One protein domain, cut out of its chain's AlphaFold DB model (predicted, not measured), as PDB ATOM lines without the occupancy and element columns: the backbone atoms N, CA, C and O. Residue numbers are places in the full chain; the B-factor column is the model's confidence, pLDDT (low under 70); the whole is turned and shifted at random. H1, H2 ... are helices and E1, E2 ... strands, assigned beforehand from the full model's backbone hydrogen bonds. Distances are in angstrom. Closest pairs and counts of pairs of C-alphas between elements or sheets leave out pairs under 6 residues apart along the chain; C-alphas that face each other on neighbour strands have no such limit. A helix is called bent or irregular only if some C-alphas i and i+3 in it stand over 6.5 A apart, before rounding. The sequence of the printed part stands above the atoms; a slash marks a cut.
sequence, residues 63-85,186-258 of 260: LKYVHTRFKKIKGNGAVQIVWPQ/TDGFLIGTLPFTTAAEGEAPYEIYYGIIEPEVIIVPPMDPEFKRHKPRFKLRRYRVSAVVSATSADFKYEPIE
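What this domain is: This is residues 63 to 85 and 186 to 258 of the 260 residues of an uncharacterized protein of Alteromonadaceae bacterium Bs31 (UniProt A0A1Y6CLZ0). Two small sheets of three strands each, E2 E1 E4 and E3 E5 E6, are set one after the other along the long axis of a loose, elongated domain, and the chain passes from one to the other where E3 runs on into E4 at an angle of 71 degrees. The short helix H1 only grazes the first sheet, and two long links, residues 193 to 205 and 220 to 237, reach toward opposite ends of the long axis. The printed part has 96 residues, with one named helix and six named strands in the order H1 E1 E2 E3 E4 E5 E6, and its class is mostly strand. The sheet E2 E1 E4 is mixed, while E3 E5 E6 is antiparallel throughout. The radius of gyration of the C-alphas is 16.0 A, and the C-alphas span 55 by 31 by 22 A.

Where its parts are: The printed part begins with H1, residues 63 to 70, 10.4 A from first to last C-alpha, with C-alpha 63 at (103.350, 84.800, 50.025). E1, residues 78 to 84, is 20.0 A long and begins at C-alpha 78, (87.212, 87.340, 55.925). Across the cut, E2 holds residues 186 to 192 and is 20.2 A long. E3, residues 206 to 213, is also 20.2 A long, and the four-residue strand E4, residues 216 to 219, measures 9.9 A. E5 holds residues 238 to 245 and is 22.0 A long. E6, residues 250 to 257, is 21.7 A long and ends at C-alpha 257, (80.468, 98.768, 49.723).

How they stand to each other: H1 is on the sheet E2 E1 E4 but only grazes it, with its residues 66 to 70, and it is not on the sheet E3 E5 E6. H1 is neither bent nor irregular, but only just: C-alphas 65 and 68 are 6.1 A apart. In its backbone 2 of 4 O i to N i+4 pairs are within hydrogen-bond range. In the first sheet E1 is the inner strand, and E2 and E4 are the edge strands. E2 and E1 are antiparallel at 162 degrees, with N 79 and O 191 within hydrogen-bond range at 2.8 A. E1 and E4 are parallel at 14 degrees, with N 80 and O 216 within hydrogen-bond range at 2.8 A. In the second sheet, which is twisted, with C-alphas up to 4.4 A off its best plane, E5 is the inner strand. E3 and E5 are antiparallel at 164 degrees, with N 208 and O 243 within hydrogen-bond range at 2.8 A. E5 and E6 form a hairpin, antiparallel at 159 degrees, with N 253 and O 242 within hydrogen-bond range at 2.8 A. Between the sheets, the closest C-alphas of E1 and E3 are those of Ala 78 and Ile 213, 7.3 A apart. Those of E2 and E6 are of Gly 192 and Phe 252, 7.2 A apart. E1 and E5, for instance, are apart, as are E4 and E6.

The domain as a whole: The two C-alphas farthest apart are those of Gly 202 and Glu 226, 55.5 A, each in a long link: E2 to E3 with 13 residues, and E4 to E5 with 18. The links E3 to E4 and E5 to E6 are tight. Residues 86 to 185 are not printed, and C-alphas 85 and 186 are 5.1 A apart across the cut. The mean pLDDT of the printed part is 79.2, and residues 63 to 76 are under 70.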
ATOM      1  N   LEU A  63     104.177  85.975  49.687       53.00
ATOM      2  CA  LEU A  63     103.350  84.800  50.025       53.00
ATOM      3  C   LEU A  63     103.993  83.866  51.069       53.00
ATOM      4  O   LEU A  63     103.300  83.301  51.917       53.00
ATOM      5  N   LYS A  64     105.330  83.757  51.073       53.88
ATOM      6  CA  LYS A  64     106.071  82.900  52.011       53.88
ATOM      7  C   LYS A  64     106.013  83.410  53.457       53.88
ATOM      8  O   LYS A  64     105.948  82.601  54.380       53.88
ATOM      9  N   TYR A  65     106.008  84.729  53.666       47.81
ATOM     10  CA  TYR A  65     105.918  85.322  55.006       47.81
ATOM     11  C   TYR A  65     104.501  85.179  55.578       47.81
ATOM     12  O   TYR A  65     104.322  84.791  56.736       47.81
ATOM     13  N   VAL A  66     103.486  85.399  54.737       54.91
ATOM     14  CA  VAL A  66     102.076  85.366  55.147       54.91
ATOM     15  C   VAL A  66     101.608  83.937  55.477       54.91
ATOM     16  O   VAL A  66     100.884  83.750  56.457       54.91
ATOM     17  N   HIS A  67     102.113  82.911  54.773       53.81
ATOM     18  CA  HIS A  67     101.785  81.494  55.024       53.81
ATOM     19  C   HIS A  67     101.956  81.059  56.495       53.81
ATOM     20  O   HIS A  67     101.161  80.281  57.022       53.81
ATOM     21  N   THR A  68     102.959  81.592  57.200       55.00
ATOM     22  CA  THR A  68     103.213  81.236  58.610       55.00
ATOM     23  C   THR A  68     102.244  81.890  59.597       55.00
ATOM     24  O   THR A  68     102.019  81.347  60.682       55.00
ATOM     25  N   ARG A  69     101.645  83.032  59.234       54.53
ATOM     26  CA  ARG A  69     100.692  83.761  60.085       54.53
ATOM     27  C   ARG A  69      99.241  83.356  59.845       54.53
ATOM     28  O   ARG A  69      98.473  83.376  60.801       54.53
ATOM     29  N   PHE A  70      98.898  82.880  58.647       54.88
ATOM     30  CA  PHE A  70      97.571  82.322  58.353       54.88
ATOM     31  C   PHE A  70      97.147  81.205  59.301       54.88
ATOM     32  O   PHE A  70      95.997  81.161  59.720       54.88
ATOM     33  N   LYS A  71      98.087  80.344  59.712       55.34
ATOM     34  CA  LYS A  71      97.808  79.237  60.643       55.34
ATOM     35  C   LYS A  71      97.283  79.693  62.013       55.34
ATOM     36  O   LYS A  71      96.807  78.863  62.780       55.34
ATOM     37  N   LYS A  72      97.416  80.982  62.350       53.38
ATOM     38  CA  LYS A  72      97.014  81.553  63.645       53.38
ATOM     39  C   LYS A  72      95.701  82.332  63.593       53.38
ATOM     40  O   LYS A  72      95.240  82.761  64.646       53.38
ATOM     41  N   ILE A  73      95.105  82.507  62.415       57.72
ATOM     42  CA  ILE A  73      93.838  83.223  62.265       57.72
ATOM     43  C   ILE A  73      92.719  82.282  62.706       57.72
ATOM     44  O   ILE A  73      92.395  81.313  62.024       57.72
ATOM     45  N   LYS A  74      92.160  82.547  63.886       53.09
ATOM     46  CA  LYS A  74      90.982  81.856  64.409       53.09
ATOM     47  C   LYS A  74      89.802  82.815  64.312       53.09
ATOM     48  O   LYS A  74      89.570  83.587  65.233       53.09
ATOM     49  N   GLY A  75      89.083  82.774  63.197       54.69
ATOM     50  CA  GLY A  75      87.888  83.587  63.004       54.69
ATOM     51  C   GLY A  75      87.019  83.054  61.873       54.69
ATOM     52  O   GLY A  75      87.536  82.643  60.833       54.69
ATOM     53  N   ASN A  76      85.703  83.071  62.088       54.94
ATOM     54  CA  ASN A  76      84.705  82.916  61.032       54.94
ATOM     55  C   ASN A  76      84.539  84.292  60.374       54.94
ATOM     56  O   ASN A  76      84.046  85.209  61.027       54.94
ATOM     57  N   GLY A  77      84.974  84.473  59.127       70.44
ATOM     58  CA  GLY A  77      84.862  85.775  58.468       70.44
ATOM     59  C   GLY A  77      85.718  85.899  57.215       70.44
ATOM     60  O   GLY A  77      85.988  84.913  56.541       70.44
ATOM     61  N   ALA A  78      86.147  87.117  56.895       76.12
ATOM     62  CA  ALA A  78      87.212  87.340  55.925       76.12
ATOM     63  C   ALA A  78      88.348  88.129  56.562       76.12
ATOM     64  O   ALA A  78      88.144  88.910  57.492       76.12
ATOM     65  N   VAL A  79      89.546  87.925  56.034       78.38
ATOM     66  CA  VAL A  79      90.762  88.597  56.469       78.38
ATOM     67  C   VAL A  79      91.318  89.383  55.303       78.38
ATOM     68  O   VAL A  79      91.623  88.815  54.252       78.38
ATOM     69  N   GLN A  80      91.491  90.682  55.504       82.19
ATOM     70  CA  GLN A  80      92.233  91.526  54.585       82.19
ATOM     71  C   GLN A  80      93.692  91.553  55.025       82.19
ATOM     72  O   GLN A  80      94.024  92.006  56.120       82.19
ATOM     73  N   ILE A  81      94.582  91.081  54.164       78.44
ATOM     74  CA  ILE A  81      96.018  91.202  54.398       78.44
ATOM     75  C   ILE A  81      96.522  92.355  53.566       78.44
ATOM     76  O   ILE A  81      96.325  92.371  52.357       78.44
ATOM     77  N   VAL A  82      97.165  93.306  54.235       80.69
ATOM     78  CA  VAL A  82      97.766  94.487  53.621       80.69
ATOM     79  C   VAL A  82      99.266  94.421  53.851       80.69
ATOM     80  O   VAL A  82      99.720  94.258  54.988       80.69
ATOM     81  N   TRP A  83     100.046  94.550  52.785       80.31
ATOM     82  CA  TRP A  83     101.500  94.513  52.849       80.31
ATOM     83  C   TRP A  83     102.137  95.666  52.070       80.31
ATOM     84  O   TRP A  83     101.549  96.183  51.121       80.31
ATOM     85  N   PRO A  84     103.349  96.077  52.459       82.38
ATOM     86  CA  PRO A  84     104.103  97.115  51.780       82.38
ATOM     87  C   PRO A  84     104.692  96.588  50.470       82.38
ATOM     88  O   PRO A  84     105.239  95.486  50.413       82.38
ATOM     89  N   GLN A  85     104.624  97.393  49.417       81.31
ATOM     90  CA  GLN A  85     105.379  97.179  48.189       81.31
ATOM     91  C   GLN A  85     106.802  97.708  48.401       81.31
ATOM     92  O   GLN A  85     107.015  98.904  48.595       81.31
ATOM     93  N   THR A 186     101.334 100.144  49.181       79.62
ATOM     94  CA  THR A 186     100.842  98.864  49.692       79.62
ATOM     95  C   THR A 186      99.962  98.153  48.702       79.62
ATOM     96  O   THR A 186      99.267  98.783  47.905       79.62
ATOM     97  N   ASP A 187      99.932  96.843  48.845       77.50
ATOM     98  CA  ASP A 187      99.003  95.972  48.162       77.50
ATOM     99  C   ASP A 187      98.277  95.095  49.184       77.50
ATOM    100  O   ASP A 187      98.634  95.060  50.368       77.50
ATOM    101  N   GLY A 188      97.205  94.453  48.751       76.62
ATOM    102  CA  GLY A 188      96.367  93.676  49.634       76.62
ATOM    103  C   GLY A 188      95.531  92.647  48.902       76.62
ATOM    104  O   GLY A 188      95.139  92.840  47.756       76.62
ATOM    105  N   PHE A 189      95.198  91.568  49.596       76.50
ATOM    106  CA  PHE A 189      94.196  90.618  49.139       76.50
ATOM    107  C   PHE A 189      93.260  90.278  50.294       76.50
ATOM    108  O   PHE A 189      93.585  90.454  51.473       76.50
ATOM    109  N   LEU A 190      92.083  89.785  49.931       76.75
ATOM    110  CA  LEU A 190      91.041  89.371  50.855       76.75
ATOM    111  C   LEU A 190      90.898  87.852  50.776       76.75
ATOM    112  O   LEU A 190      90.791  87.300  49.682       76.75
ATOM    113  N   ILE A 191      90.924  87.181  51.925       76.50
ATOM    114  CA  ILE A 191      90.675  85.739  52.019       76.50
ATOM    115  C   ILE A 191      89.455  85.499  52.884       76.50
ATOM    116  O   ILE A 191      89.377  85.993  54.006       76.50
ATOM    117  N   GLY A 192      88.537  84.690  52.371       72.31
ATOM    118  CA  GLY A 192      87.410  84.170  53.129       72.31
ATOM    119  C   GLY A 192      87.838  82.979  53.959       72.31
ATOM    120  O   GLY A 192      88.441  82.039  53.452       72.31
ATOM    121  N   THR A 193      87.489  83.015  55.233       72.31
ATOM    122  CA  THR A 193      87.492  81.872  56.148       72.31
ATOM    123  C   THR A 193      86.060  81.436  56.472       72.31
ATOM    124  O   THR A 193      85.816  80.760  57.469       72.31
ATOM    125  N   LEU A 194      85.098  81.853  55.641       76.69
ATOM    126  CA  LEU A 194      83.688  81.525  55.788       76.69
ATOM    127  C   LEU A 194      83.458  80.043  55.456       76.69
ATOM    128  O   LEU A 194      84.006  79.549  54.467       76.69
ATOM    129  N   PRO A 195      82.666  79.324  56.267       78.31
ATOM    130  CA  PRO A 195      82.398  77.913  56.037       78.31
ATOM    131  C   PRO A 195      81.565  77.722  54.767       78.31
ATOM    132  O   PRO A 195      80.578  78.424  54.568       78.31
ATOM    133  N   PHE A 196      81.929  76.735  53.951       80.31
ATOM    134  CA  PHE A 196      81.163  76.299  52.786       80.31
ATOM    135  C   PHE A 196      81.228  74.774  52.648       80.31
ATOM    136  O   PHE A 196      82.155  74.130  53.143       80.31
ATOM    137  N   THR A 197      80.251  74.203  51.953       81.06
ATOM    138  CA  THR A 197      80.216  72.790  51.551       81.06
ATOM    139  C   THR A 197      80.068  72.728  50.045       81.06
ATOM    140  O   THR A 197      79.209  73.427  49.527       81.06
ATOM    141  N   THR A 198      80.860  71.921  49.340       85.06
ATOM    142  CA  THR A 198      80.740  71.773  47.879       85.06
ATOM    143  C   THR A 198      79.360  71.248  47.477       85.06
ATOM    144  O   THR A 198      78.689  70.582  48.267       85.06
ATOM    145  N   ALA A 199      78.931  71.546  46.250       86.12
ATOM    146  CA  ALA A 199      77.767  70.881  45.665       86.12
ATOM    147  C   ALA A 199      78.049  69.378  45.501       86.12
ATOM    148  O   ALA A 199      79.216  68.974  45.426       86.12
ATOM    149  N   ALA A 200      77.010  68.542  45.456       87.25
ATOM    150  CA  ALA A 200      77.231  67.135  45.146       87.25
ATOM    151  C   ALA A 200      77.684  66.967  43.684       87.25
ATOM    152  O   ALA A 200      77.456  67.824  42.825       87.25
ATOM    153  N   GLU A 201      78.351  65.855  43.387       87.19
ATOM    154  CA  GLU A 201      78.769  65.544  42.022       87.19
ATOM    155  C   GLU A 201      77.542  65.430  41.097       87.19
ATOM    156  O   GLU A 201      76.601  64.693  41.382       87.19
ATOM    157  N   GLY A 202      77.545  66.187  39.996       86.88
ATOM    158  CA  GLY A 202      76.427  66.252  39.048       86.88
ATOM    159  C   GLY A 202      75.337  67.274  39.393       86.88
ATOM    160  O   GLY A 202      74.454  67.499  38.566       86.88
ATOM    161  N   GLU A 203      75.403  67.931  40.554       89.56
ATOM    162  CA  GLU A 203      74.489  69.025  40.891       89.56
ATOM    163  C   GLU A 203      74.920  70.353  40.261       89.56
ATOM    164  O   GLU A 203      76.104  70.627  40.032       89.56
ATOM    165  N   ALA A 204      73.929  71.198  39.979       91.00
ATOM    166  CA  ALA A 204      74.179  72.544  39.495       91.00
ATOM    167  C   ALA A 204      74.869  73.384  40.588       91.00
ATOM    168  O   ALA A 204      74.514  73.265  41.765       91.00
ATOM    169  N   PRO A 205      75.814  74.269  40.220       93.69
ATOM    170  CA  PRO A 205      76.376  75.224  41.161       93.69
ATOM    171  C   PRO A 205      75.289  76.078  41.813       93.69
ATOM    172  O   PRO A 205      74.326  76.478  41.152       93.69
ATOM    173  N   TYR A 206      75.471  76.405  43.088       90.81
ATOM    174  CA  TYR A 206      74.570  77.285  43.826       90.81
ATOM    175  C   TYR A 206      75.341  78.424  44.491       90.81
ATOM    176  O   TYR A 206      76.545  78.333  44.734       90.81
ATOM    177  N   GLU A 207      74.647  79.529  44.757       92.81
ATOM    178  CA  GLU A 207      75.236  80.709  45.382       92.81
ATOM    179  C   GLU A 207      74.874  80.775  46.869       92.81
ATOM    180  O   GLU A 207      73.709  80.659  47.247       92.81
ATOM    181  N   ILE A 208      75.882  80.981  47.716       90.56
ATOM    182  CA  ILE A 208      75.716  81.250  49.146       90.56
ATOM    183  C   ILE A 208      75.936  82.737  49.375       90.56
ATOM    184  O   ILE A 208      76.980  83.277  49.008       90.56
ATOM    185  N   TYR A 209      74.981  83.392  50.029       90.00
ATOM    186  CA  TYR A 209      75.117  84.776  50.460       90.00
ATOM    187  C   TYR A 209      75.504  84.850  51.939       90.00
ATOM    188  O   TYR A 209      74.776  84.361  52.801       90.00
ATOM    189  N   TYR A 210      76.629  85.499  52.236       86.19
ATOM    190  CA  TYR A 210      77.165  85.629  53.597       86.19
ATOM    191  C   TYR A 210      76.885  86.993  54.234       86.19
ATOM    192  O   TYR A 210      77.291  87.246  55.368       86.19
ATOM    193  N   GLY A 211      76.185  87.885  53.530       88.62
ATOM    194  CA  GLY A 211      75.876  89.217  54.037       88.62
ATOM    195  C   GLY A 211      76.999  90.226  53.832       88.62
ATOM    196  O   GLY A 211      77.843  90.106  52.941       88.62
ATOM    197  N   ILE A 212      76.958  91.269  54.660       89.94
ATOM    198  CA  ILE A 212      77.967  92.325  54.690       89.94
ATOM    199  C   ILE A 212      78.947  92.009  55.810       89.94
ATOM    200  O   ILE A 212      78.563  92.017  56.980       89.94
ATOM    201  N   ILE A 213      80.211  91.808  55.458       86.75
ATOM    202  CA  ILE A 213      81.279  91.556  56.421       86.75
ATOM    203  C   ILE A 213      82.239  92.740  56.491       86.75
ATOM    204  O   ILE A 213      82.479  93.448  55.509       86.75
ATOM    205  N   GLU A 214      82.808  92.932  57.669       87.44
ATOM    206  CA  GLU A 214      83.951  93.804  57.893       87.44
ATOM    207  C   GLU A 214      85.156  92.900  58.165       87.44
ATOM    208  O   GLU A 214      85.103  92.101  59.105       87.44
ATOM    209  N   PRO A 215      86.190  92.916  57.308       84.88
ATOM    210  CA  PRO A 215      87.277  91.966  57.434       84.88
ATOM    211  C   PRO A 215      88.191  92.319  58.607       84.88
ATOM    212  O   PRO A 215      88.482  93.489  58.859       84.88
ATOM    213  N   GLU A 216      88.725  91.296  59.271       83.62
ATOM    214  CA  GLU A 216      89.872  91.491  60.156       83.62
ATOM    215  C   GLU A 216      91.072  91.928  59.307       83.62
ATOM    216  O   GLU A 216      91.354  91.320  58.270       83.62
ATOM    217  N   VAL A 217      91.792  92.972  59.729       82.81
ATOM    218  CA  VAL A 217      92.940  93.471  58.964       82.81
ATOM    219  C   VAL A 217      94.260  93.069  59.591       82.81
ATOM    220  O   VAL A 217      94.588  93.452  60.715       82.81
ATOM    221  N   ILE A 218      95.072  92.371  58.803       80.12
ATOM    222  CA  ILE A 218      96.455  92.058  59.140       80.12
ATOM    223  C   ILE A 218      97.368  92.971  58.333       80.12
ATOM    224  O   ILE A 218      97.482  92.849  57.113       80.12
ATOM    225  N   ILE A 219      98.062  93.859  59.040       81.06
ATOM    226  CA  ILE A 219      99.054  94.756  58.453       81.06
ATOM    227  C   ILE A 219     100.437  94.126  58.602       81.06
ATOM    228  O   ILE A 219     100.936  93.933  59.715       81.06
ATOM    229  N   VAL A 220     101.076  93.830  57.476       79.25
ATOM    230  CA  VAL A 220     102.488  93.451  57.437       79.25
ATOM    231  C   VAL A 220     103.320  94.741  57.474       79.25
ATOM    232  O   VAL A 220     103.064  95.636  56.674       79.25
ATOM    233  N   PRO A 221     104.278  94.909  58.402       78.94
ATOM    234  CA  PRO A 221     105.168  96.068  58.379       78.94
ATOM    235  C   PRO A 221     106.216  95.937  57.258       78.94
ATOM    236  O   PRO A 221     106.507  94.809  56.853       78.94
ATOM    237  N   PRO A 222     106.828  97.048  56.800       82.69
ATOM    238  CA  PRO A 222     107.992  97.001  55.909       82.69
ATOM    239  C   PRO A 222     109.090  96.086  56.453       82.69
ATOM    240  O   PRO A 222     109.357  96.064  57.663       82.69
ATOM    241  N   MET A 223     109.691  95.291  55.568       82.38
ATOM    242  CA  MET A 223     110.826  94.443  55.905       82.38
ATOM    243  C   MET A 223     112.080  95.287  56.101       82.38
ATOM    244  O   MET A 223     112.854  95.000  57.021       82.38
ATOM    245  N   ASP A 224     112.261  96.329  55.288       82.81
ATOM    246  CA  ASP A 224     113.398  97.230  55.414       82.81
ATOM    247  C   ASP A 224     113.307  98.024  56.737       82.81
ATOM    248  O   ASP A 224     112.339  98.767  56.953       82.81
ATOM    249  N   PRO A 225     114.286  97.872  57.660       83.94
ATOM    250  CA  PRO A 225     114.318  98.599  58.926       83.94
ATOM    251  C   PRO A 225     114.177 100.111  58.785       83.94
ATOM    252  O   PRO A 225     113.579 100.741  59.658       83.94
ATOM    253  N   GLU A 226     114.695 100.668  57.696       84.31
ATOM    254  CA  GLU A 226     114.664 102.092  57.398       84.31
ATOM    255  C   GLU A 226     113.232 102.595  57.163       84.31
ATOM    256  O   GLU A 226     112.867 103.701  57.571       84.31
ATOM    257  N   PHE A 227     112.375 101.730  56.610       84.44
ATOM    258  CA  PHE A 227     110.992 102.057  56.286       84.44
ATOM    259  C   PHE A 227     109.970 101.572  57.323       84.44
ATOM    260  O   PHE A 227     108.805 101.950  57.240       84.44
ATOM    261  N   LYS A 228     110.373 100.816  58.359       82.00
ATOM    262  CA  LYS A 228     109.462 100.235  59.378       82.00
ATOM    263  C   LYS A 228     108.516 101.230  60.053       82.00
ATOM    264  O   LYS A 228     107.433 100.838  60.493       82.00
ATOM    265  N   ARG A 229     108.911 102.503  60.164       82.50
ATOM    266  CA  ARG A 229     108.075 103.573  60.739       82.50
ATOM    267  C   ARG A 229     106.920 103.996  59.822       82.50
ATOM    268  O   ARG A 229     105.922 104.527  60.306       82.50
ATOM    269  N   HIS A 230     107.036 103.754  58.519       81.75
ATOM    270  CA  HIS A 230     106.036 104.103  57.518       81.75
ATOM    271  C   HIS A 230     105.024 102.963  57.406       81.75
ATOM    272  O   HIS A 230     105.202 101.998  56.665       81.75
ATOM    273  N   LYS A 231     103.954 103.048  58.201       74.38
ATOM    274  CA  LYS A 231     102.893 102.040  58.172       74.38
ATOM    275  C   LYS A 231     102.133 102.090  56.838       74.38
ATOM    276  O   LYS A 231     101.849 103.187  56.345       74.38
ATOM    277  N   PRO A 232     101.735 100.923  56.304       75.12
ATOM    278  CA  PRO A 232     100.700 100.826  55.292       75.12
ATOM    279  C   PRO A 232      99.478 101.683  55.620       75.12
ATOM    280  O   PRO A 232      98.952 101.595  56.732       75.12
ATOM    281  N   ARG A 233      99.007 102.485  54.661       72.38
ATOM    282  CA  ARG A 233      97.691 103.127  54.755       72.38
ATOM    283  C   ARG A 233      96.720 102.399  53.843       72.38
ATOM    284  O   ARG A 233      96.996 102.189  52.670       72.38
ATOM    285  N   PHE A 234      95.568 102.040  54.386       75.88
ATOM    286  CA  PHE A 234      94.474 101.434  53.642       75.88
ATOM    287  C   PHE A 234      93.161 102.010  54.162       75.88
ATOM    288  O   PHE A 234      93.053 102.395  55.328       75.88
ATOM    289  N   LYS A 235      92.156 102.075  53.289       77.19
ATOM    290  CA  LYS A 235      90.785 102.368  53.703       77.19
ATOM    291  C   LYS A 235      90.134 101.040  54.060       77.19
ATOM    292  O   LYS A 235      90.040 100.170  53.194       77.19
ATOM    293  N   LEU A 236      89.716 100.889  55.314       79.06
ATOM    294  CA  LEU A 236      88.891  99.757  55.717       79.06
ATOM    295  C   LEU A 236      87.588  99.811  54.915       79.06
ATOM    296  O   LEU A 236      86.960 100.866  54.816       79.06
ATOM    297  N   ARG A 237      87.216  98.693  54.296       84.19
ATOM    298  CA  ARG A 237      85.989  98.580  53.505       84.19
ATOM    299  C   ARG A 237      85.153  97.443  54.055       84.19
ATOM    300  O   ARG A 237      85.686  96.409  54.449       84.19
ATOM    301  N   ARG A 238      83.839  97.641  54.044       88.62
ATOM    302  CA  ARG A 238      82.887  96.548  54.219       88.62
ATOM    303  C   ARG A 238      82.666  95.902  52.861       88.62
ATOM    304  O   ARG A 238      82.691  96.587  51.838       88.62
ATOM    305  N   TYR A 239      82.459  94.596  52.862       88.31
ATOM    306  CA  TYR A 239      82.263  93.826  51.645       88.31
ATOM    307  C   TYR A 239      80.943  93.090  51.716       88.31
ATOM    308  O   TYR A 239      80.641  92.447  52.721       88.31
ATOM    309  N   ARG A 240      80.173  93.156  50.636       90.38
ATOM    310  CA  ARG A 240      79.119  92.186  50.385       90.38
ATOM    311  C   ARG A 240      79.784  90.914  49.870       90.38
ATOM    312  O   ARG A 240      80.572  90.979  48.928       90.38
ATOM    313  N   VAL A 241      79.496  89.784  50.511       89.12
ATOM    314  CA  VAL A 241      80.167  88.519  50.201       89.12
ATOM    315  C   VAL A 241      79.178  87.462  49.772       89.12
ATOM    316  O   VAL A 241      78.218  87.153  50.482       89.12
ATOM    317  N   SER A 242      79.463  86.877  48.617       90.19
ATOM    318  CA  SER A 242      78.833  85.653  48.154       90.19
ATOM    319  C   SER A 242      79.891  84.643  47.728       90.19
ATOM    320  O   SER A 242      81.053  84.991  47.520       90.19
ATOM    321  N   ALA A 243      79.513  83.374  47.640       89.81
ATOM    322  CA  ALA A 243      80.334  82.356  47.005       89.81
ATOM    323  C   ALA A 243      79.483  81.567  46.025       89.81
ATOM    324  O   ALA A 243      78.392  81.127  46.382       89.81
ATOM    325  N   VAL A 244      80.001  81.359  44.818       90.75
ATOM    326  CA  VAL A 244      79.444  80.363  43.903       90.75
ATOM    327  C   VAL A 244      80.145  79.053  44.201       90.75
ATOM    328  O   VAL A 244      81.367  78.953  44.093       90.75
ATOM    329  N   VAL A 245      79.373  78.064  44.623       90.62
ATOM    330  CA  VAL A 245      79.890  76.774  45.049       90.62
ATOM    331  C   VAL A 245      79.563  75.729  43.997       90.62
ATOM    332  O   VAL A 245      78.412  75.574  43.595       90.62
ATOM    333  N   SER A 246      80.593  75.019  43.551       90.88
ATOM    334  CA  SER A 246      80.508  73.905  42.612       90.88
ATOM    335  C   SER A 246      80.884  72.591  43.308       90.88
ATOM    336  O   SER A 246      81.151  72.559  44.513       90.88
ATOM    337  N   ALA A 247      80.918  71.492  42.553       87.69
ATOM    338  CA  ALA A 247      81.360  70.199  43.069       87.69
ATOM    339  C   ALA A 247      82.849  70.179  43.474       87.69
ATOM    340  O   ALA A 247      83.249  69.370  44.305       87.69
ATOM    341  N   THR A 248      83.676  71.063  42.903       86.56
ATOM    342  CA  THR A 248      85.141  71.037  43.077       86.56
ATOM    343  C   THR A 248      85.732  72.339  43.608       86.56
ATOM    344  O   THR A 248      86.907  72.367  43.978       86.56
ATOM    345  N   SER A 249      84.951  73.417  43.665       84.38
ATOM    346  CA  SER A 249      85.426  74.740  44.066       84.38
ATOM    347  C   SER A 249      84.368  75.532  44.828       84.38
ATOM    348  O   SER A 249      83.170  75.263  44.751       84.38
ATOM    349  N   ALA A 250      84.830  76.556  45.540       83.44
ATOM    350  CA  ALA A 250      83.999  77.664  45.977       83.44
ATOM    351  C   ALA A 250      84.695  78.966  45.586       83.44
ATOM    352  O   ALA A 250      85.783  79.273  46.078       83.44
ATOM    353  N   ASP A 251      84.056  79.719  44.699       86.25
ATOM    354  CA  ASP A 251      84.571  80.978  44.187       86.25
ATOM    355  C   ASP A 251      83.917  82.127  44.951       86.25
ATOM    356  O   ASP A 251      82.773  82.513  44.696       86.25
ATOM    357  N   PHE A 252      84.647  82.652  45.934       84.88
ATOM    358  CA  PHE A 252      84.196  83.783  46.737       84.88
ATOM    359  C   PHE A 252      84.286  85.094  45.955       84.88
ATOM    360  O   PHE A 252      85.321  85.427  45.374       84.88
ATOM    361  N   LYS A 253      83.215  85.882  46.019       88.00
ATOM    362  CA  LYS A 253      83.120  87.242  45.497       88.00
ATOM    363  C   LYS A 253      83.050  88.229  46.655       88.00
ATOM    364  O   LYS A 253      82.275  88.045  47.591       88.00
ATOM    365  N   TYR A 254      83.848  89.288  46.564       86.44
ATOM    366  CA  TYR A 254      83.911  90.357  47.557       86.44
ATOM    367  C   TYR A 254      83.632  91.694  46.886       86.44
ATOM    368  O   TYR A 254      84.513  92.286  46.262       86.44
ATOM    369  N   GLU A 255      82.407  92.180  47.023       88.94
ATOM    370  CA  GLU A 255      81.992  93.453  46.443       88.94
ATOM    371  C   GLU A 255      82.172  94.562  47.486       88.94
ATOM    372  O   GLU A 255      81.510  94.526  48.529       88.94
ATOM    373  N   PRO A 256      83.083  95.531  47.275       88.12
ATOM    374  CA  PRO A 256      83.261  96.626  48.217       88.12
ATOM    375  C   PRO A 256      81.993  97.481  48.276       88.12
ATOM    376  O   PRO A 256      81.433  97.845  47.245       88.12
ATOM    377  N   ILE A 257      81.575  97.841  49.485       89.94
ATOM    378  CA  ILE A 257      80.468  98.768  49.723       89.94
ATOM    379  C   ILE A 257      81.077 100.141  50.000       89.94
ATOM    380  O   ILE A 257      81.942 100.271  50.874       89.94
ATOM    381  N   GLU A 258      80.668 101.156  49.239       80.25
ATOM    382  CA  GLU A 258      81.056 102.534  49.532       80.25
ATOM    383  C   GLU A 258      80.464 102.941  50.886       80.25
ATOM    384  O   GLU A 258      79.299 102.679  51.179       80.25
TER     385      GLU A 258